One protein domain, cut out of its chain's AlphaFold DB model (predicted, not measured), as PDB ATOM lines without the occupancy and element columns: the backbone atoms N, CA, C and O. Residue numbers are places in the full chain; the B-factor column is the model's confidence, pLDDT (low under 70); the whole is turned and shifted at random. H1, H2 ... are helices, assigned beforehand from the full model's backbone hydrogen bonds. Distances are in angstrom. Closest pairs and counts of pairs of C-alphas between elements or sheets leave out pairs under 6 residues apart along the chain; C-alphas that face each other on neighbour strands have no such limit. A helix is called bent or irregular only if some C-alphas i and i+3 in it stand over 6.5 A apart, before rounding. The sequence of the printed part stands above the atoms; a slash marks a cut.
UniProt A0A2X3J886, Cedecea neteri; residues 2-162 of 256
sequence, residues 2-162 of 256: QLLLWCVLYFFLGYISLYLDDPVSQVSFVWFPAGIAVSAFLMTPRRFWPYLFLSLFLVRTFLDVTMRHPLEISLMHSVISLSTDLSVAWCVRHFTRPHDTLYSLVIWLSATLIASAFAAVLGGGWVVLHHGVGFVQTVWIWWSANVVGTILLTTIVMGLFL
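What this domain is: This is residues 2 to 162 of the 256 residues of a protein of Cedecea neteri (UniProt A0A2X3J886). Five longer helices, H1, H3, H4, H5 and H6, make a ring, open between H6 and H1, with the short helix H2 inside it. H1 to H4 form an up-and-down bundle, each running against the one before, and H5 closes the far side between H4 and H6. The printed part has 161 residues with six named helices, H1 to H6 in chain order, and no named strand; the class is all helix. It is compact, radius of gyration of the C-alphas 15.1 A, with an elongated outline of 48 by 32 by 25 A.

Where its parts are: H1, residues 2 to 19, begins at C-alpha 2 (270.051, 75.185, 181.324) and is 25.8 A long. H2 is residues 32 to 43, 17.2 A. H3, residues 46 to 66, 30.5 A, is irregular: C-alphas 47 and 50 are 7.5 A apart. H4 is residues 71 to 95, 35.9 A; H5, residues 101 to 131, 43.2 A. H6, residues 135 to 161, 38.1 A, ends at C-alpha 161 (270.073, 86.402, 185.113).

How they stand to each other: H2 is the hub. It touches H1, closest C-alphas Tyr 10 and Pro 33, 5.1 A, and H6, Gly 35 and Thr 150, 3.6 A, at a steep tilt of 47 degrees. H4 and H5 touch, closest C-alphas Val 88 and Ala 111, 5.3 A, opposite ways at a shallow tilt of 18 degrees. H1 and H6 are apart. Every O i to N i+4 pair is within hydrogen-bond range in H1, H4, H5 and H6; H2 has 7 of 8, H3 15 of 17.

The domain as a whole: The C-alphas farthest apart, His 99 and Gly 132, are 48.6 A apart. The printed part has no cut. The link H1 to H2 is long. Mean pLDDT of the printed part is 76.3; 38 residues are under 70, among them 19 to 30 and 64 to 78.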
ATOM      1  N   GLN A   2     270.100  73.894 182.044       77.94
ATOM      2  CA  GLN A   2     270.051  75.185 181.324       77.94
ATOM      3  C   GLN A   2     269.615  75.085 179.848       77.94
ATOM      4  O   GLN A   2     268.830  75.902 179.391       77.94
ATOM      5  N   LEU A   3     270.059  74.061 179.110       80.19
ATOM      6  CA  LEU A   3     269.739  73.907 177.682       80.19
ATOM      7  C   LEU A   3     268.238  73.689 177.415       80.19
ATOM      8  O   LEU A   3     267.687  74.267 176.486       80.19
ATOM      9  N   LEU A   4     267.570  72.911 178.272       82.31
ATOM     10  CA  LEU A   4     266.133  72.641 178.168       82.31
ATOM     11  C   LEU A   4     265.323  73.915 178.456       82.31
ATOM     12  O   LEU A   4     264.389  74.222 177.724       82.31
ATOM     13  N   LEU A   5     265.746  74.709 179.446       84.44
ATOM     14  CA  LEU A   5     265.145  76.010 179.749       84.44
ATOM     15  C   LEU A   5     265.231  76.969 178.553       84.44
ATOM     16  O   LEU A   5     264.225  77.577 178.200       84.44
ATOM     17  N   TRP A   6     266.389  77.061 177.888       84.44
ATOM     18  CA  TRP A   6     266.536  77.893 176.687       84.44
ATOM     19  C   TRP A   6     265.625  77.443 175.547       84.44
ATOM     20  O   TRP A   6     265.007  78.282 174.901       84.44
ATOM     21  N   CYS A   7     265.498  76.133 175.335       82.25
ATOM     22  CA  CYS A   7     264.613  75.578 174.311       82.25
ATOM     23  C   CYS A   7     263.143  75.884 174.596       82.25
ATOM     24  O   CYS A   7     262.415  76.291 173.695       82.25
ATOM     25  N   VAL A   8     262.718  75.725 175.851       83.75
ATOM     26  CA  VAL A   8     261.349  76.023 176.285       83.75
ATOM     27  C   VAL A   8     261.046  77.510 176.122       83.75
ATOM     28  O   VAL A   8     260.028  77.855 175.529       83.75
ATOM     29  N   LEU A   9     261.944  78.395 176.571       83.88
ATOM     30  CA  LEU A   9     261.786  79.839 176.383       83.88
ATOM     31  C   LEU A   9     261.716  80.204 174.899       83.88
ATOM     32  O   LEU A   9     260.801  80.916 174.495       83.88
ATOM     33  N   TYR A  10     262.635  79.684 174.084       83.00
ATOM     34  CA  TYR A  10     262.648  79.935 172.645       83.00
ATOM     35  C   TYR A  10     261.331  79.494 171.990       83.00
ATOM     36  O   TYR A  10     260.760  80.246 171.203       83.00
ATOM     37  N   PHE A  11     260.814  78.315 172.353       81.44
ATOM     38  CA  PHE A  11     259.552  77.802 171.825       81.44
ATOM     39  C   PHE A  11     258.354  78.676 172.218       81.44
ATOM     40  O   PHE A  11     257.587  79.083 171.351       81.44
ATOM     41  N   PHE A  12     258.205  79.013 173.504       82.69
ATOM     42  CA  PHE A  12     257.080  79.830 173.974       82.69
ATOM     43  C   PHE A  12     257.094  81.241 173.383       82.69
ATOM     44  O   PHE A  12     256.060  81.727 172.931       82.69
ATOM     45  N   LEU A  13     258.258  81.895 173.348       79.31
ATOM     46  CA  LEU A  13     258.390  83.240 172.779       79.31
ATOM     47  C   LEU A  13     258.235  83.239 171.256       79.31
ATOM     48  O   LEU A  13     257.692  84.196 170.709       79.31
ATOM     49  N   GLY A  14     258.640  82.161 170.581       74.38
ATOM     50  CA  GLY A  14     258.385  81.974 169.152       74.38
ATOM     51  C   GLY A  14     256.906  81.781 168.861       74.38
ATOM     52  O   GLY A  14     256.370  82.431 167.973       74.38
ATOM     53  N   TYR A  15     256.222  80.972 169.670       77.44
ATOM     54  CA  TYR A  15     254.782  80.777 169.553       77.44
ATOM     55  C   TYR A  15     254.012  82.086 169.767       77.44
ATOM     56  O   TYR A  15     253.115  82.397 168.994       77.44
ATOM     57  N   ILE A  16     254.384  82.886 170.775       73.69
ATOM     58  CA  ILE A  16     253.773  84.203 171.018       73.69
ATOM     59  C   ILE A  16     254.038  85.154 169.845       73.69
ATOM     60  O   ILE A  16     253.112  85.824 169.399       73.69
ATOM     61  N   SER A  17     255.271  85.190 169.330       71.75
ATOM     62  CA  SER A  17     255.649  86.011 168.171       71.75
ATOM     63  C   SER A  17     254.777  85.705 166.947       71.75
ATOM     64  O   SER A  17     254.232  86.623 166.348       71.75
ATOM     65  N   LEU A  18     254.590  84.416 166.642       70.56
ATOM     66  CA  LEU A  18     253.780  83.932 165.517       70.56
ATOM     67  C   LEU A  18     252.268  83.975 165.765       70.56
ATOM     68  O   LEU A  18     251.485  83.939 164.824       70.56
ATOM     69  N   TYR A  19     251.825  84.024 167.019       68.50
ATOM     70  CA  TYR A  19     250.415  84.249 167.338       68.50
ATOM     71  C   TYR A  19     250.035  85.727 167.190       68.50
ATOM     72  O   TYR A  19     248.918  86.047 166.796       68.50
ATOM     73  N   LEU A  20     250.981  86.624 167.486       62.31
ATOM     74  CA  LEU A  20     250.869  88.071 167.283       62.31
ATOM     75  C   LEU A  20     251.139  88.488 165.824       62.31
ATOM     76  O   LEU A  20     251.390  89.663 165.555       62.31
ATOM     77  N   ASP A  21     251.133  87.543 164.889       62.38
ATOM     78  CA  ASP A  21     251.426  87.812 163.490       62.38
ATOM     79  C   ASP A  21     250.185  88.238 162.701       62.38
ATOM     80  O   ASP A  21     249.086  87.708 162.883       62.38
ATOM     81  N   ASP A  22     250.373  89.198 161.795       49.94
ATOM     82  CA  ASP A  22     249.320  89.687 160.903       49.94
ATOM     83  C   ASP A  22     249.248  88.757 159.669       49.94
ATOM     84  O   ASP A  22     250.254  88.623 158.956       49.94
ATOM     85  N   PRO A  23     248.097  88.119 159.361       43.88
ATOM     86  CA  PRO A  23     247.985  87.056 158.349       43.88
ATOM     87  C   PRO A  23     248.383  87.455 156.917       43.88
ATOM     88  O   PRO A  23     248.535  86.585 156.061       43.88
ATOM     89  N   VAL A  24     248.562  88.750 156.642       40.19
ATOM     90  CA  VAL A  24     248.943  89.280 155.323       40.19
ATOM     91  C   VAL A  24     250.462  89.385 155.143       40.19
ATOM     92  O   VAL A  24     250.945  89.245 154.022       40.19
ATOM     93  N   SER A  25     251.232  89.625 156.212       44.72
ATOM     94  CA  SER A  25     252.672  89.914 156.093       44.72
ATOM     95  C   SER A  25     253.578  88.704 156.336       44.72
ATOM     96  O   SER A  25     254.721  88.729 155.890       44.72
ATOM     97  N   GLN A  26     253.073  87.647 156.994       47.91
ATOM     98  CA  GLN A  26     253.833  86.445 157.385       47.91
ATOM     99  C   GLN A  26     255.160  86.748 158.118       47.91
ATOM    100  O   GLN A  26     256.086  85.933 158.087       47.91
ATOM    101  N   VAL A  27     255.286  87.923 158.746       48.62
ATOM    102  CA  VAL A  27     256.496  88.349 159.454       48.62
ATOM    103  C   VAL A  27     256.117  89.047 160.756       48.62
ATOM    104  O   VAL A  27     255.569  90.150 160.731       48.62
ATOM    105  N   SER A  28     256.519  88.440 161.880       55.12
ATOM    106  CA  SER A  28     256.243  88.981 163.212       55.12
ATOM    107  C   SER A  28     256.811  90.386 163.358       55.12
ATOM    108  O   SER A  28     257.989  90.604 163.086       55.12
ATOM    109  N   PHE A  29     256.015  91.326 163.878       61.25
ATOM    110  CA  PHE A  29     256.480  92.690 164.170       61.25
ATOM    111  C   PHE A  29     257.679  92.722 165.130       61.25
ATOM    112  O   PHE A  29     258.524  93.611 165.043       61.25
ATOM    113  N   VAL A  30     257.769  91.750 166.045       69.25
ATOM    114  CA  VAL A  30     258.900  91.586 166.966       69.25
ATOM    115  C   VAL A  30     259.246  90.108 167.080       69.25
ATOM    116  O   VAL A  30     258.469  89.340 167.636       69.25
ATOM    117  N   TRP A  31     260.434  89.714 166.617       76.69
ATOM    118  CA  TRP A  31     260.888  88.326 166.690       76.69
ATOM    119  C   TRP A  31     261.628  88.061 168.003       76.69
ATOM    120  O   TRP A  31     262.858  88.097 168.090       76.69
ATOM    121  N   PHE A  32     260.862  87.793 169.058       79.56
ATOM    122  CA  PHE A  32     261.399  87.509 170.391       79.56
ATOM    123  C   PHE A  32     262.448  86.376 170.452       79.56
ATOM    124  O   PHE A  32     263.421  86.522 171.197       79.56
ATOM    125  N   PRO A  33     262.342  85.265 169.693       80.44
ATOM    126  CA  PRO A  33     263.288  84.153 169.816       80.44
ATOM    127  C   PRO A  33     264.758  84.517 169.571       80.44
ATOM    128  O   PRO A  33     265.628  83.944 170.229       80.44
ATOM    129  N   ALA A  34     265.045  85.494 168.702       80.56
ATOM    130  CA  ALA A  34     266.419  85.930 168.426       80.56
ATOM    131  C   ALA A  34     267.130  86.433 169.691       80.56
ATOM    132  O   ALA A  34     268.255  86.033 169.998       80.56
ATOM    133  N   GLY A  35     266.441  87.225 170.515       81.62
ATOM    134  CA  GLY A  35     267.025  87.713 171.761       81.62
ATOM    135  C   GLY A  35     267.226  86.625 172.821       81.62
ATOM    136  O   GLY A  35     268.176  86.732 173.603       81.62
ATOM    137  N   ILE A  36     266.419  85.550 172.826       85.44
ATOM    138  CA  ILE A  36     266.697  84.354 173.648       85.44
ATOM    139  C   ILE A  36     267.953  83.655 173.146       85.44
ATOM    140  O   ILE A  36     268.816  83.320 173.956       85.44
ATOM    141  N   ALA A  37     268.063  83.425 171.837       84.38
ATOM    142  CA  ALA A  37     269.189  82.708 171.254       84.38
ATOM    143  C   ALA A  37     270.515  83.429 171.532       84.38
ATOM    144  O   ALA A  37     271.448  82.812 172.055       84.38
ATOM    145  N   VAL A  38     270.574  84.742 171.289       83.94
ATOM    146  CA  VAL A  38     271.756  85.565 171.597       83.94
ATOM    147  C   VAL A  38     272.110  85.473 173.083       83.94
ATOM    148  O   VAL A  38     273.262  85.190 173.423       83.94
ATOM    149  N   SER A  39     271.131  85.612 173.982       84.44
ATOM    150  CA  SER A  39     271.360  85.477 175.429       84.44
ATOM    151  C   SER A  39     271.885  84.094 175.811       84.44
ATOM    152  O   SER A  39     272.854  83.978 176.562       84.44
ATOM    153  N   ALA A  40     271.301  83.033 175.253       85.00
ATOM    154  CA  ALA A  40     271.711  81.660 175.508       85.00
ATOM    155  C   ALA A  40     273.170  81.423 175.087       85.00
ATOM    156  O   ALA A  40     273.945  80.830 175.849       85.00
ATOM    157  N   PHE A  41     273.580  81.930 173.918       84.25
ATOM    158  CA  PHE A  41     274.967  81.853 173.453       84.25
ATOM    159  C   PHE A  41     275.928  82.686 174.315       84.25
ATOM    160  O   PHE A  41     277.044  82.228 174.597       84.25
ATOM    161  N   LEU A  42     275.503  83.867 174.777       83.62
ATOM    162  CA  LEU A  42     276.292  84.733 175.660       83.62
ATOM    163  C   LEU A  42     276.468  84.155 177.068       83.62
ATOM    164  O   LEU A  42     277.527  84.357 177.667       83.62
ATOM    165  N   MET A  43     275.496  83.402 177.580       81.88
ATOM    166  CA  MET A  43     275.558  82.791 178.913       81.88
ATOM    167  C   MET A  43     276.193  81.394 178.918       81.88
ATOM    168  O   MET A  43     276.677  80.938 179.951       81.88
ATOM    169  N   THR A  44     276.252  80.714 177.770       83.06
ATOM    170  CA  THR A  44     276.746  79.329 177.692       83.06
ATOM    171  C   THR A  44     278.195  79.261 177.200       83.06
ATOM    172  O   THR A  44     278.536  79.946 176.232       83.06
ATOM    173  N   PRO A  45     279.088  78.447 177.796       82.19
ATOM    174  CA  PRO A  45     280.480  78.333 177.351       82.19
ATOM    175  C   PRO A  45     280.605  77.917 175.876       82.19
ATOM    176  O   PRO A  45     279.821  77.097 175.398       82.19
ATOM    177  N   ARG A  46     281.635  78.418 175.168       79.69
ATOM    178  CA  ARG A  46     281.867  78.145 173.728       79.69
ATOM    179  C   ARG A  46     281.868  76.655 173.368       79.69
ATOM    180  O   ARG A  46     281.411  76.290 172.293       79.69
ATOM    181  N   ARG A  47     282.317  75.785 174.279       82.88
ATOM    182  CA  ARG A  47     282.329  74.324 174.086       82.88
ATOM    183  C   ARG A  47     280.939  73.731 173.809       82.88
ATOM    184  O   ARG A  47     280.846  72.724 173.120       82.88
ATOM    185  N   PHE A  48     279.872  74.344 174.327       84.19
ATOM    186  CA  PHE A  48     278.498  73.849 174.175       84.19
ATOM    187  C   PHE A  48     277.698  74.569 173.083       84.19
ATOM    188  O   PHE A  48     276.540  74.231 172.853       84.19
ATOM    189  N   TRP A  49     278.304  75.531 172.384       83.62
ATOM    190  CA  TRP A  49     277.669  76.246 171.276       83.62
ATOM    191  C   TRP A  49     277.117  75.342 170.169       83.62
ATOM    192  O   TRP A  49     275.972  75.574 169.787       83.62
ATOM    193  N   PRO A  50     277.821  74.297 169.683       83.56
ATOM    194  CA  PRO A  50     277.250  73.434 168.647       83.56
ATOM    195  C   PRO A  50     276.008  72.678 169.138       83.56
ATOM    196  O   PRO A  50     275.036  72.554 168.400       83.56
ATOM    197  N   TYR A  51     275.992  72.237 170.400       84.62
ATOM    198  CA  TYR A  51     274.827  71.572 170.992       84.62
ATOM    199  C   TYR A  51     273.640  72.526 171.160       84.62
ATOM    200  O   TYR A  51     272.504  72.143 170.891       84.62
ATOM    201  N   LEU A  52     273.890  73.774 171.573       83.56
ATOM    202  CA  LEU A  52     272.851  74.805 171.643       83.56
ATOM    203  C   LEU A  52     272.289  75.145 170.271       83.56
ATOM    204  O   LEU A  52     271.073  75.201 170.120       83.56
ATOM    205  N   PHE A  53     273.163  75.342 169.284       84.06
ATOM    206  CA  PHE A  53     272.762  75.626 167.914       84.06
ATOM    207  C   PHE A  53     271.863  74.512 167.381       84.06
ATOM    208  O   PHE A  53     270.767  74.793 166.907       84.06
ATOM    209  N   LEU A  54     272.278  73.250 167.542       84.31
ATOM    210  CA  LEU A  54     271.492  72.101 167.101       84.31
ATOM    211  C   LEU A  54     270.131  72.033 167.807       84.31
ATOM    212  O   LEU A  54     269.113  71.793 167.167       84.31
ATOM    213  N   SER A  55     270.092  72.282 169.114       83.69
ATOM    214  CA  SER A  55     268.843  72.225 169.874       83.69
ATOM    215  C   SER A  55     267.875  73.350 169.496       83.69
ATOM    216  O   SER A  55     266.694  73.089 169.290       83.69
ATOM    217  N   LEU A  56     268.360  74.588 169.356       81.62
ATOM    218  CA  LEU A  56     267.536  75.723 168.925       81.62
ATOM    219  C   LEU A  56     267.076  75.568 167.469       81.62
ATOM    220  O   LEU A  56     265.943  75.915 167.142       81.62
ATOM    221  N   PHE A  57     267.917  74.979 166.615       81.25
ATOM    222  CA  PHE A  57     267.565  74.617 165.243       81.25
ATOM    223  C   PHE A  57     266.411  73.614 165.187       81.25
ATOM    224  O   PHE A  57     265.451  73.818 164.445       81.25
ATOM    225  N   LEU A  58     266.454  72.567 166.013       82.25
ATOM    226  CA  LEU A  58     265.359  71.598 166.104       82.25
ATOM    227  C   LEU A  58     264.069  72.236 166.627       82.25
ATOM    228  O   LEU A  58     262.998  71.995 166.079       82.25
ATOM    229  N   VAL A  59     264.158  73.084 167.655       81.88
ATOM    230  CA  VAL A  59     262.980  73.774 168.205       81.88
ATOM    231  C   VAL A  59     262.349  74.685 167.159       81.88
ATOM    232  O   VAL A  59     261.130  74.692 167.010       81.88
ATOM    233  N   ARG A  60     263.162  75.436 166.417       78.31
ATOM    234  CA  ARG A  60     262.664  76.350 165.392       78.31
ATOM    235  C   ARG A  60     262.030  75.621 164.216       78.31
ATOM    236  O   ARG A  60     260.927  75.974 163.822       78.31
ATOM    237  N   THR A  61     262.690  74.588 163.703       72.81
ATOM    238  CA  THR A  61     262.130  73.786 162.607       72.81
ATOM    239  C   THR A  61     260.818  73.129 163.027       72.81
ATOM    240  O   THR A  61     259.859  73.145 162.261       72.81
ATOM    241  N   PHE A  62     260.717  72.641 164.266       78.81
ATOM    242  CA  PHE A  62     259.464  72.125 164.819       78.81
ATOM    243  C   PHE A  62     258.361  73.195 164.898       78.81
ATOM    244  O   PHE A  62     257.199  72.922 164.587       78.81
ATOM    245  N   LEU A  63     258.720  74.420 165.282       73.50
ATOM    246  CA  LEU A  63     257.798  75.548 165.394       73.50
ATOM    247  C   LEU A  63     257.262  75.980 164.015       73.50
ATOM    248  O   LEU A  63     256.049  76.091 163.842       73.50
ATOM    249  N   ASP A  64     258.138  76.099 163.016       69.19
ATOM    250  CA  ASP A  64     257.757  76.458 161.642       69.19
ATOM    251  C   ASP A  64     256.904  75.364 160.965       69.19
ATOM    252  O   ASP A  64     255.964  75.665 160.226       69.19
ATOM    253  N   VAL A  65     257.186  74.083 161.244       68.00
ATOM    254  CA  VAL A  65     256.372  72.945 160.770       68.00
ATOM    255  C   VAL A  65     254.980  72.957 161.396       68.00
ATOM    256  O   VAL A  65     253.989  72.717 160.703       68.00
ATOM    257  N   THR A  66     254.885  73.276 162.689       66.00
ATOM    258  CA  THR A  66     253.599  73.373 163.399       66.00
ATOM    259  C   THR A  66     252.711  74.471 162.799       66.00
ATOM    260  O   THR A  66     251.495  74.302 162.726       66.00
ATOM    261  N   MET A  67     253.315  75.550 162.289       63.50
ATOM    262  CA  MET A  67     252.619  76.680 161.658       63.50
ATOM    263  C   MET A  67     252.420  76.538 160.135       63.50
ATOM    264  O   MET A  67     252.005  77.487 159.476       63.50
ATOM    265  N   ARG A  68     252.619  75.333 159.572       56.88
ATOM    266  CA  ARG A  68     252.317  74.965 158.169       56.88
ATOM    267  C   ARG A  68     253.151  75.662 157.080       56.88
ATOM    268  O   ARG A  68     252.713  75.714 155.930       56.88
ATOM    269  N   HIS A  69     254.364  76.128 157.382       58.81
ATOM    270  CA  HIS A  69     255.295  76.553 156.329       58.81
ATOM    271  C   HIS A  69     255.950  75.342 155.630       58.81
ATOM    272  O   HIS A  69     256.177  74.311 156.274       58.81
ATOM    273  N   PRO A  70     256.271  75.426 154.320       63.53
ATOM    274  CA  PRO A  70     256.983  74.363 153.614       63.53
ATOM    275  C   PRO A  70     258.326  74.069 154.289       63.53
ATOM    276  O   PRO A  70     259.109  74.988 154.527       63.53
ATOM    277  N   LEU A  71     258.609  72.786 154.546       60.41
ATOM    278  CA  LEU A  71     259.809  72.314 155.258       60.41
ATOM    279  C   LEU A  71     261.112  72.940 154.734       60.41
ATOM    280  O   LEU A  71     261.986  73.301 155.517       60.41
ATOM    281  N   GLU A  72     261.228  73.097 153.416       62.88
ATOM    282  CA  GLU A  72     262.417  73.645 152.756       62.88
ATOM    283  C   GLU A  72     262.666  75.119 153.111       62.88
ATOM    284  O   GLU A  72     263.801  75.514 153.386       62.88
ATOM    285  N   ILE A  73     261.604  75.925 153.179       67.00
ATOM    286  CA  ILE A  73     261.685  77.352 153.520       67.00
ATOM    287  C   ILE A  73     262.012  77.510 155.007       67.00
ATOM    288  O   ILE A  73     262.887  78.296 155.375       67.00
ATOM    289  N   SER A  74     261.374  76.704 155.854       63.88
ATOM    290  CA  SER A  74     261.594  76.687 157.303       63.88
ATOM    291  C   SER A  74     263.034  76.324 157.674       63.88
ATOM    292  O   SER A  74     263.634  76.937 158.561       63.88
ATOM    293  N   LEU A  75     263.632  75.357 156.967       67.50
ATOM    294  CA  LEU A  75     265.030  74.967 157.163       67.50
ATOM    295  C   LEU A  75     265.987  76.112 156.810       67.50
ATOM    296  O   LEU A  75     266.845  76.457 157.624       67.50
ATOM    297  N   MET A  76     265.813  76.737 155.641       69.56
ATOM    298  CA  MET A  76     266.627  77.880 155.205       69.56
ATOM    299  C   MET A  76     266.523  79.060 156.182       69.56
ATOM    300  O   MET A  76     267.543  79.573 156.647       69.56
ATOM    301  N   HIS A  77     265.304  79.447 156.573       69.94
ATOM    302  CA  HIS A  77     265.083  80.514 157.556       69.94
ATOM    303  C   HIS A  77     265.714  80.200 158.913       69.94
ATOM    304  O   HIS A  77     266.306  81.083 159.545       69.94
ATOM    305  N   SER A  78     265.636  78.940 159.342       68.69
ATOM    306  CA  SER A  78     266.242  78.497 160.592       68.69
ATOM    307  C   SER A  78     267.757  78.625 160.581       68.69
ATOM    308  O   SER A  78     268.326  79.153 161.540       68.69
ATOM    309  N   VAL A  79     268.410  78.208 159.494       76.00
ATOM    310  CA  VAL A  79     269.864  78.346 159.345       76.00
ATOM    311  C   VAL A  79     270.271  79.814 159.336       76.00
ATOM    312  O   VAL A  79     271.181  80.184 160.079       76.00
ATOM    313  N   ILE A  80     269.605  80.657 158.541       74.38
ATOM    314  CA  ILE A  80     269.971  82.073 158.391       74.38
ATOM    315  C   ILE A  80     269.884  82.792 159.736       74.38
ATOM    316  O   ILE A  80     270.845  83.434 160.170       74.38
ATOM    317  N   SER A  81     268.760  82.666 160.436       73.88
ATOM    318  CA  SER A  81     268.561  83.446 161.654       73.88
ATOM    319  C   SER A  81     269.346  82.890 162.848       73.88
ATOM    320  O   SER A  81     269.939  83.684 163.568       73.88
ATOM    321  N   LEU A  82     269.539  81.571 162.987       76.62
ATOM    322  CA  LEU A  82     270.452  81.057 164.024       76.62
ATOM    323  C   LEU A  82     271.920  81.384 163.737       76.62
ATOM    324  O   LEU A  82     272.689  81.627 164.668       76.62
ATOM    325  N   SER A  83     272.325  81.421 162.464       77.38
ATOM    326  CA  SER A  83     273.669  81.881 162.083       77.38
ATOM    327  C   SER A  83     273.862  83.360 162.412       77.38
ATOM    328  O   SER A  83     274.955  83.774 162.800       77.38
ATOM    329  N   THR A  84     272.792  84.146 162.313       77.94
ATOM    330  CA  THR A  84     272.774  85.560 162.701       77.94
ATOM    331  C   THR A  84     272.961  85.704 164.205       77.94
ATOM    332  O   THR A  84     273.885  86.393 164.635       77.94
ATOM    333  N   ASP A  85     272.173  84.982 165.001       81.00
ATOM    334  CA  ASP A  85     272.253  85.017 166.466       81.00
ATOM    335  C   ASP A  85     273.634  84.563 166.967       81.00
ATOM    336  O   ASP A  85     274.235  85.180 167.855       81.00
ATOM    337  N   LEU A  86     274.187  83.516 166.343       81.31
ATOM    338  CA  LEU A  86     275.539  83.032 166.607       81.31
ATOM    339  C   LEU A  86     276.596  84.088 166.261       81.31
ATOM    340  O   LEU A  86     277.536  84.283 167.032       81.31
ATOM    341  N   SER A  87     276.443  84.779 165.127       80.31
ATOM    342  CA  SER A  87     277.364  85.834 164.686       80.31
ATOM    343  C   SER A  87     277.354  87.020 165.647       80.31
ATOM    344  O   SER A  87     278.421  87.492 166.038       80.31
ATOM    345  N   VAL A  88     276.173  87.450 166.108       78.38
ATOM    346  CA  VAL A  88     276.039  88.501 167.132       78.38
ATOM    347  C   VAL A  88     276.755  88.083 168.414       78.38
ATOM    348  O   VAL A  88     277.618  88.813 168.908       78.38
ATOM    349  N   ALA A  89     276.465  86.888 168.935       79.31
ATOM    350  CA  ALA A  89     277.088  86.400 170.162       79.31
ATOM    351  C   ALA A  89     278.610  86.213 170.024       79.31
ATOM    352  O   ALA A  89     279.362  86.451 170.978       79.31
ATOM    353  N   TRP A  90     279.081  85.796 168.845       84.38
ATOM    354  CA  TRP A  90     280.502  85.657 168.540       84.38
ATOM    355  C   TRP A  90     281.206  87.012 168.505       84.38
ATOM    356  O   TRP A  90     282.229  87.156 169.177       84.38
ATOM    357  N   CYS A  91     280.642  88.002 167.807       81.62
ATOM    358  CA  CYS A  91     281.179  89.361 167.740       81.62
ATOM    359  C   CYS A  91     281.267  89.989 169.130       81.62
ATOM    360  O   CYS A  91     282.326  90.485 169.513       81.62
ATOM    361  N   VAL A  92     280.196  89.895 169.922       80.25
ATOM    362  CA  VAL A  92     280.203  90.388 171.303       80.25
ATOM    363  C   VAL A  92     281.319  89.706 172.086       80.25
ATOM    364  O   VAL A  92     282.245  90.373 172.529       80.25
ATOM    365  N   ARG A  93     281.346  88.377 172.195       78.31
ATOM    366  CA  ARG A  93     282.397  87.710 172.988       78.31
ATOM    367  C   ARG A  93     283.823  87.905 172.474       78.31
ATOM    368  O   ARG A  93     284.749  87.761 173.265       78.31
ATOM    369  N   HIS A  94     284.019  88.144 171.180       82.19
ATOM    370  CA  HIS A  94     285.354  88.303 170.611       82.19
ATOM    371  C   HIS A  94     285.899  89.723 170.775       82.19
ATOM    372  O   HIS A  94     287.075  89.882 171.098       82.19
ATOM    373  N   PHE A  95     285.057  90.738 170.572       78.62
ATOM    374  CA  PHE A  95     285.488  92.135 170.577       78.62
ATOM    375  C   PHE A  95     285.283  92.828 171.927       78.62
ATOM    376  O   PHE A  95     285.923  93.851 172.171       78.62
ATOM    377  N   THR A  96     284.423  92.305 172.809       76.56
ATOM    378  CA  THR A  96     284.179  92.937 174.116       76.56
ATOM    379  C   THR A  96     285.380  92.841 175.047       76.56
ATOM    380  O   THR A  96     286.078  91.828 175.131       76.56
ATOM    381  N   ARG A  97     285.626  93.941 175.761       75.81
ATOM    382  CA  ARG A  97     286.677  94.045 176.770       75.81
ATOM    383  C   ARG A  97     286.025  94.012 178.153       75.81
ATOM    384  O   ARG A  97     285.111  94.799 178.390       75.81
ATOM    385  N   PRO A  98     286.507  93.177 179.089       66.88
ATOM    386  CA  PRO A  98     285.852  92.975 180.386       66.88
ATOM    387  C   PRO A  98     285.799  94.224 181.282       66.88
ATOM    388  O   PRO A  98     285.028  94.244 182.229       66.88
ATOM    389  N   HIS A  99     286.588  95.261 180.985       69.62
ATOM    390  CA  HIS A  99     286.658  96.491 181.782       69.62
ATOM    391  C   HIS A  99     285.895  97.678 181.173       69.62
ATOM    392  O   HIS A  99     285.861  98.740 181.785       69.62
ATOM    393  N   ASP A 100     285.288  97.519 179.991       81.56
ATOM    394  CA  ASP A 100     284.588  98.611 179.309       81.56
ATOM    395  C   ASP A 100     283.162  98.187 178.931       81.56
ATOM    396  O   ASP A 100     282.904  97.544 177.905       81.56
ATOM    397  N   THR A 101     282.225  98.511 179.824       78.00
ATOM    398  CA  THR A 101     280.803  98.185 179.679       78.00
ATOM    399  C   THR A 101     280.152  98.982 178.552       78.00
ATOM    400  O   THR A 101     279.340  98.423 177.818       78.00
ATOM    401  N   LEU A 102     280.542 100.247 178.352       81.38
ATOM    402  CA  LEU A 102     280.029 101.087 177.265       81.38
ATOM    403  C   LEU A 102     280.486 100.558 175.909       81.38
ATOM    404  O   LEU A 102     279.661 100.361 175.017       81.38
ATOM    405  N   TYR A 103     281.773 100.248 175.767       83.38
ATOM    406  CA  TYR A 103     282.297  99.636 174.548       83.38
ATOM    407  C   TYR A 103     281.623  98.289 174.258       83.38
ATOM    408  O   TYR A 103     281.274  97.993 173.114       83.38
ATOM    409  N   SER A 104     281.355  97.503 175.303       79.69
ATOM    410  CA  SER A 104     280.644  96.232 175.172       79.69
ATOM    411  C   SER A 104     279.207  96.397 174.671       79.69
ATOM    412  O   SER A 104     278.768  95.636 173.806       79.69
ATOM    413  N   LEU A 105     278.499  97.423 175.154       82.50
ATOM    414  CA  LEU A 105     277.163  97.783 174.674       82.50
ATOM    415  C   LEU A 105     277.186  98.253 173.216       82.50
ATOM    416  O   LEU A 105     276.364  97.804 172.420       82.50
ATOM    417  N   VAL A 106     278.144  99.107 172.841       85.75
ATOM    418  CA  VAL A 106     278.284  99.607 171.461       85.75
ATOM    419  C   VAL A 106     278.583  98.466 170.487       85.75
ATOM    420  O   VAL A 106     277.976  98.397 169.416       85.75
ATOM    421  N   ILE A 107     279.464  97.530 170.855       86.25
ATOM    422  CA  ILE A 107     279.729  96.332 170.045       86.25
ATOM    423  C   ILE A 107     278.467  95.492 169.899       86.25
ATOM    424  O   ILE A 107     278.157  95.048 168.799       86.25
ATOM    425  N   TRP A 108     277.735  95.256 170.984       86.25
ATOM    426  CA  TRP A 108     276.528  94.441 170.923       86.25
ATOM    427  C   TRP A 108     275.445  95.066 170.039       86.25
ATOM    428  O   TRP A 108     274.886  94.373 169.184       86.25
ATOM    429  N   LEU A 109     275.202  96.372 170.168       86.69
ATOM    430  CA  LEU A 109     274.240  97.089 169.331       86.69
ATOM    431  C   LEU A 109     274.661  97.086 167.856       86.69
ATOM    432  O   LEU A 109     273.861  96.733 166.989       86.69
ATOM    433  N   SER A 110     275.922  97.414 167.564       86.25
ATOM    434  CA  SER A 110     276.436  97.423 166.186       86.25
ATOM    435  C   SER A 110     276.439  96.028 165.557       86.25
ATOM    436  O   SER A 110     275.979  95.872 164.427       86.25
ATOM    437  N   ALA A 111     276.864  94.997 166.292       85.75
ATOM    438  CA  ALA A 111     276.821  93.613 165.828       85.75
ATOM    439  C   ALA A 111     275.385  93.163 165.536       85.75
ATOM    440  O   ALA A 111     275.148  92.540 164.504       85.75
ATOM    441  N   THR A 112     274.427  93.518 166.397       86.19
ATOM    442  CA  THR A 112     273.005  93.197 166.198       86.19
ATOM    443  C   THR A 112     272.457  93.859 164.936       86.19
ATOM    444  O   THR A 112     271.822  93.185 164.127       86.19
ATOM    445  N   LEU A 113     272.736  95.151 164.730       87.00
ATOM    446  CA  LEU A 113     272.290  95.906 163.552       87.00
ATOM    447  C   LEU A 113     272.861  95.330 162.251       87.00
ATOM    448  O   LEU A 113     272.111  95.090 161.303       87.00
ATOM    449  N   ILE A 114     274.175  95.086 162.221       86.38
ATOM    450  CA  ILE A 114     274.893  94.608 161.034       86.38
ATOM    451  C   ILE A 114     274.501  93.164 160.715       86.38
ATOM    452  O   ILE A 114     274.125  92.869 159.581       86.38
ATOM    453  N   ALA A 115     274.538  92.264 161.701       84.56
ATOM    454  CA  ALA A 115     274.194  90.861 161.486       84.56
ATOM    455  C   ALA A 115     272.730  90.711 161.054       84.56
ATOM    456  O   ALA A 115     272.452  89.992 160.096       84.56
ATOM    457  N   SER A 116     271.807  91.450 161.683       83.06
ATOM    458  CA  SER A 116     270.396  91.443 161.279       83.06
ATOM    459  C   SER A 116     270.198  91.992 159.869       83.06
ATOM    460  O   SER A 116     269.317  91.513 159.163       83.06
ATOM    461  N   ALA A 117     270.996  92.973 159.427       83.44
ATOM    462  CA  ALA A 117     270.915  93.496 158.061       83.44
ATOM    463  C   ALA A 117     271.321  92.432 157.035       83.44
ATOM    464  O   ALA A 117     270.593  92.199 156.073       83.44
ATOM    465  N   PHE A 118     272.428  91.723 157.278       83.12
ATOM    466  CA  PHE A 118     272.828  90.592 156.437       83.12
ATOM    467  C   PHE A 118     271.767  89.486 156.424       83.12
ATOM    468  O   PHE A 118     271.412  88.988 155.356       83.12
ATOM    469  N   ALA A 119     271.212  89.148 157.590       79.69
ATOM    470  CA  ALA A 119     270.151  88.155 157.720       79.69
ATOM    471  C   ALA A 119     268.901  88.531 156.922       79.69
ATOM    472  O   ALA A 119     268.342  87.694 156.218       79.69
ATOM    473  N   ALA A 120     268.484  89.795 157.013       77.56
ATOM    474  CA  ALA A 120     267.307  90.310 156.334       77.56
ATOM    475  C   ALA A 120     267.487  90.350 154.817       77.56
ATOM    476  O   ALA A 120     266.565  89.981 154.100       77.56
ATOM    477  N   VAL A 121     268.669  90.720 154.319       81.38
ATOM    478  CA  VAL A 121     268.967  90.684 152.877       81.38
ATOM    479  C   VAL A 121     268.951  89.250 152.348       81.38
ATOM    480  O   VAL A 121     268.368  89.000 151.294       81.38
ATOM    481  N   LEU A 122     269.539  88.299 153.080       77.69
ATOM    482  CA  LEU A 122     269.565  86.888 152.681       77.69
ATOM    483  C   LEU A 122     268.174  86.239 152.758       77.69
ATOM    484  O   LEU A 122     267.744  85.597 151.801       77.69
ATOM    485  N   GLY A 123     267.454  86.436 153.866       70.31
ATOM    486  CA  GLY A 123     266.106  85.899 154.070       70.31
ATOM    487  C   GLY A 123     265.075  86.549 153.149       70.31
ATOM    488  O   GLY A 123     264.340  85.858 152.449       70.31
ATOM    489  N   GLY A 124     265.076  87.882 153.065       68.50
ATOM    490  CA  GLY A 124     264.208  88.638 152.164       68.50
ATOM    491  C   GLY A 124     264.491  88.338 150.693       68.50
ATOM    492  O   GLY A 124     263.552  88.154 149.922       68.50
ATOM    493  N   GLY A 125     265.763  88.200 150.304       71.88
ATOM    494  CA  GLY A 125     266.146  87.791 148.951       71.88
ATOM    495  C   GLY A 125     265.587  86.420 148.567       71.88
ATOM    496  O   GLY A 125     265.024  86.273 147.482       71.88
ATOM    497  N   TRP A 126     265.666  85.442 149.472       69.88
ATOM    498  CA  TRP A 126     265.105  84.105 149.259       69.88
ATOM    499  C   TRP A 126     263.576  84.126 149.112       69.88
ATOM    500  O   TRP A 126     263.029  83.543 148.178       69.88
ATOM    501  N   VAL A 127     262.872  84.848 149.989       67.88
ATOM    502  CA  VAL A 127     261.401  84.932 149.953       67.88
ATOM    503  C   VAL A 127     260.905  85.609 148.672       67.88
ATOM    504  O   VAL A 127     259.943  85.140 148.063       67.88
ATOM    505  N   VAL A 128     261.576  86.669 148.221       70.50
ATOM    506  CA  VAL A 128     261.201  87.408 147.002       70.50
ATOM    507  C   VAL A 128     261.330  86.545 145.753       70.50
ATOM    508  O   VAL A 128     260.446  86.590 144.898       70.50
ATOM    509  N   LEU A 129     262.378  85.718 145.677       68.12
ATOM    510  CA  LEU A 129     262.580  84.780 144.569       68.12
ATOM    511  C   LEU A 129     261.445  83.753 144.448       68.12
ATOM    512  O   LEU A 129     261.158  83.300 143.344       68.12
ATOM    513  N   HIS A 130     260.785  83.406 145.558       66.50
ATOM    514  CA  HIS A 130     259.760  82.360 145.590       66.50
ATOM    515  C   HIS A 130     258.312  82.871 145.662       66.50
ATOM    516  O   HIS A 130     257.417  82.161 145.211       66.50
ATOM    517  N   HIS A 131     258.059  84.061 146.219       64.19
ATOM    518  CA  HIS A 131     256.697  84.539 146.524       64.19
ATOM    519  C   HIS A 131     256.329  85.893 145.888       64.19
ATOM    520  O   HIS A 131     255.207  86.355 146.077       64.19
ATOM    521  N   GLY A 132     257.226  86.536 145.125       61.12
ATOM    522  CA  GLY A 132     256.889  87.748 144.359       61.12
ATOM    523  C   GLY A 132     256.494  88.966 145.209       61.12
ATOM    524  O   GLY A 132     255.780  89.845 144.735       61.12
ATOM    525  N   VAL A 133     256.935  89.016 146.468       68.56
ATOM    526  CA  VAL A 133     256.690  90.126 147.404       68.56
ATOM    527  C   VAL A 133     257.703  91.263 147.228       68.56
ATOM    528  O   VAL A 133     258.773  91.087 146.644       68.56
ATOM    529  N   GLY A 134     257.380  92.454 147.738       71.62
ATOM    530  CA  GLY A 134     258.267  93.615 147.668       71.62
ATOM    531  C   GLY A 134     259.534  93.430 148.508       71.62
ATOM    532  O   GLY A 134     259.471  93.469 149.733       71.62
ATOM    533  N   PHE A 135     260.694  93.312 147.852       74.62
ATOM    534  CA  PHE A 135     261.990  93.070 148.506       74.62
ATOM    535  C   PHE A 135     262.291  94.040 149.645       74.62
ATOM    536  O   PHE A 135     262.588  93.617 150.759       74.62
ATOM    537  N   VAL A 136     262.157  95.343 149.395       76.12
ATOM    538  CA  VAL A 136     262.480  96.372 150.393       76.12
ATOM    539  C   VAL A 136     261.572  96.263 151.618       76.12
ATOM    540  O   VAL A 136     262.051  96.378 152.742       76.12
ATOM    541  N   GLN A 137     260.282  95.989 151.415       72.31
ATOM    542  CA  GLN A 137     259.321  95.861 152.506       72.31
ATOM    543  C   GLN A 137     259.600  94.608 153.342       72.31
ATOM    544  O   GLN A 137     259.676  94.704 154.564       72.31
ATOM    545  N   THR A 138     259.827  93.457 152.707       73.31
ATOM    546  CA  THR A 138     260.143  92.211 153.421       73.31
ATOM    547  C   THR A 138     261.445  92.335 154.208       73.31
ATOM    548  O   THR A 138     261.464  92.008 155.392       73.31
ATOM    549  N   VAL A 139     262.508  92.865 153.591       78.56
ATOM    550  CA  VAL A 139     263.805  93.087 154.254       78.56
ATOM    551  C   VAL A 139     263.648  94.035 155.441       78.56
ATOM    552  O   VAL A 139     264.176  93.756 156.515       78.56
ATOM    553  N   TRP A 140     262.902  95.131 155.281       78.25
ATOM    554  CA  TRP A 140     262.690  96.106 156.350       78.25
ATOM    555  C   TRP A 140     261.955  95.507 157.552       78.25
ATOM    556  O   TRP A 140     262.402  95.673 158.690       78.25
ATOM    557  N   ILE A 141     260.865  94.769 157.309       75.44
ATOM    558  CA  ILE A 141     260.090  94.144 158.385       75.44
ATOM    559  C   ILE A 141     260.956  93.097 159.097       75.44
ATOM    560  O   ILE A 141     261.109  93.183 160.315       75.44
ATOM    561  N   TRP A 142     261.620  92.195 158.361       77.69
ATOM    562  CA  TRP A 142     262.495  91.167 158.949       77.69
ATOM    563  C   TRP A 142     263.629  91.768 159.780       77.69
ATOM    564  O   TRP A 142     263.905  91.322 160.896       77.69
ATOM    565  N   TRP A 143     264.279  92.800 159.243       83.69
ATOM    566  CA  TRP A 143     265.356  93.499 159.928       83.69
ATOM    567  C   TRP A 143     264.871  94.133 161.231       83.69
ATOM    568  O   TRP A 143     265.464  93.895 162.286       83.69
ATOM    569  N   SER A 144     263.779  94.900 161.174       80.12
ATOM    570  CA  SER A 144     263.240  95.594 162.346       80.12
ATOM    571  C   SER A 144     262.803  94.611 163.433       80.12
ATOM    572  O   SER A 144     263.170  94.785 164.597       80.12
ATOM    573  N   ALA A 145     262.135  93.522 163.048       80.19
ATOM    574  CA  ALA A 145     261.685  92.483 163.960       80.19
ATOM    575  C   ALA A 145     262.853  91.817 164.696       80.19
ATOM    576  O   ALA A 145     262.782  91.616 165.912       80.19
ATOM    577  N   ASN A 146     263.938  91.505 163.976       81.75
ATOM    578  CA  ASN A 146     265.101  90.831 164.549       81.75
ATOM    579  C   ASN A 146     265.911  91.756 165.464       81.75
ATOM    580  O   ASN A 146     266.328  91.348 166.551       81.75
ATOM    581  N   VAL A 147     266.104  93.015 165.058       83.75
ATOM    582  CA  VAL A 147     266.816  94.020 165.861       83.75
ATOM    583  C   VAL A 147     266.059  94.301 167.156       83.75
ATOM    584  O   VAL A 147     266.645  94.216 168.237       83.75
ATOM    585  N   VAL A 148     264.756  94.582 167.066       83.38
ATOM    586  CA  VAL A 148     263.921  94.879 168.238       83.38
ATOM    587  C   VAL A 148     263.841  93.659 169.155       83.38
ATOM    588  O   VAL A 148     264.101  93.780 170.352       83.38
ATOM    589  N   GLY A 149     263.574  92.469 168.609       82.88
ATOM    590  CA  GLY A 149     263.500  91.233 169.392       82.88
ATOM    591  C   GLY A 149     264.804  90.905 170.122       82.88
ATOM    592  O   GLY A 149     264.785  90.555 171.306       82.88
ATOM    593  N   THR A 150     265.947  91.098 169.454       84.81
ATOM    594  CA  THR A 150     267.266  90.884 170.059       84.81
ATOM    595  C   THR A 150     267.540  91.885 171.174       84.81
ATOM    596  O   THR A 150     267.860  91.481 172.291       84.81
ATOM    597  N   ILE A 151     267.369  93.184 170.917       85.81
ATOM    598  CA  ILE A 151     267.674  94.228 171.904       85.81
ATOM    599  C   ILE A 151     266.786  94.094 173.142       85.81
ATOM    600  O   ILE A 151     267.294  94.071 174.269       85.81
ATOM    601  N   LEU A 152     265.472  93.969 172.940       83.44
ATOM    602  CA  LEU A 152     264.509  93.892 174.035       83.44
ATOM    603  C   LEU A 152     264.772  92.670 174.908       83.44
ATOM    604  O   LEU A 152     264.896  92.774 176.124       83.44
ATOM    605  N   LEU A 153     264.867  91.493 174.297       85.44
ATOM    606  CA  LEU A 153     264.874  90.276 175.086       85.44
ATOM    607  C   LEU A 153     266.260  89.950 175.637       85.44
ATOM    608  O   LEU A 153     266.355  89.451 176.756       85.44
ATOM    609  N   THR A 154     267.339  90.291 174.923       84.12
ATOM    610  CA  THR A 154     268.692  90.139 175.475       84.12
ATOM    611  C   THR A 154     268.920  91.053 176.674       84.12
ATOM    612  O   THR A 154     269.495  90.599 177.661       84.12
ATOM    613  N   THR A 155     268.419  92.293 176.664       82.62
ATOM    614  CA  THR A 155     268.520  93.174 177.844       82.62
ATOM    615  C   THR A 155     267.720  92.642 179.033       82.62
ATOM    616  O   THR A 155     268.256  92.598 180.139       82.62
ATOM    617  N   ILE A 156     266.492  92.158 178.815       82.75
ATOM    618  CA  ILE A 156     265.661  91.545 179.867       82.75
ATOM    619  C   ILE A 156     266.350  90.319 180.463       82.75
ATOM    620  O   ILE A 156     266.512  90.219 181.678       82.75
ATOM    621  N   VAL A 157     266.761  89.374 179.617       83.88
ATOM    622  CA  VAL A 157     267.348  88.111 180.068       83.88
ATOM    623  C   VAL A 157     268.665  88.377 180.783       83.88
ATOM    624  O   VAL A 157     268.860  87.911 181.904       83.88
ATOM    625  N   MET A 158     269.551  89.181 180.196       81.69
ATOM    626  CA  MET A 158     270.816  89.505 180.847       81.69
ATOM    627  C   MET A 158     270.583  90.270 182.158       81.69
ATOM    628  O   MET A 158     271.251  89.989 183.147       81.69
ATOM    629  N   GLY A 159     269.593  91.164 182.218       75.19
ATOM    630  CA  GLY A 159     269.244  91.898 183.435       75.19
ATOM    631  C   GLY A 159     268.661  91.035 184.557       75.19
ATOM    632  O   GLY A 159     268.965  91.267 185.726       75.19
ATOM    633  N   LEU A 160     267.879  90.005 184.222       78.69
ATOM    634  CA  LEU A 160     267.312  89.065 185.196       78.69
ATOM    635  C   LEU A 160     268.351  88.054 185.702       78.69
ATOM    636  O   LEU A 160     268.416  87.774 186.902       78.69
ATOM    637  N   PHE A 161     269.162  87.502 184.796       73.31
ATOM    638  CA  PHE A 161     270.073  86.402 185.113       73.31
ATOM    639  C   PHE A 161     271.469  86.845 185.583       73.31
ATOM    640  O   PHE A 161     272.158  86.054 186.234       73.31
ATOM    641  N   LEU A 162     271.903  88.079 185.302       67.19
ATOM    642  CA  LEU A 162     273.163  88.612 185.828       67.19
ATOM    643  C   LEU A 162     272.949  89.058 187.284       67.19
ATOM    644  O   LEU A 162     272.573  90.188 187.582       67.19
TER     645      LEU A 162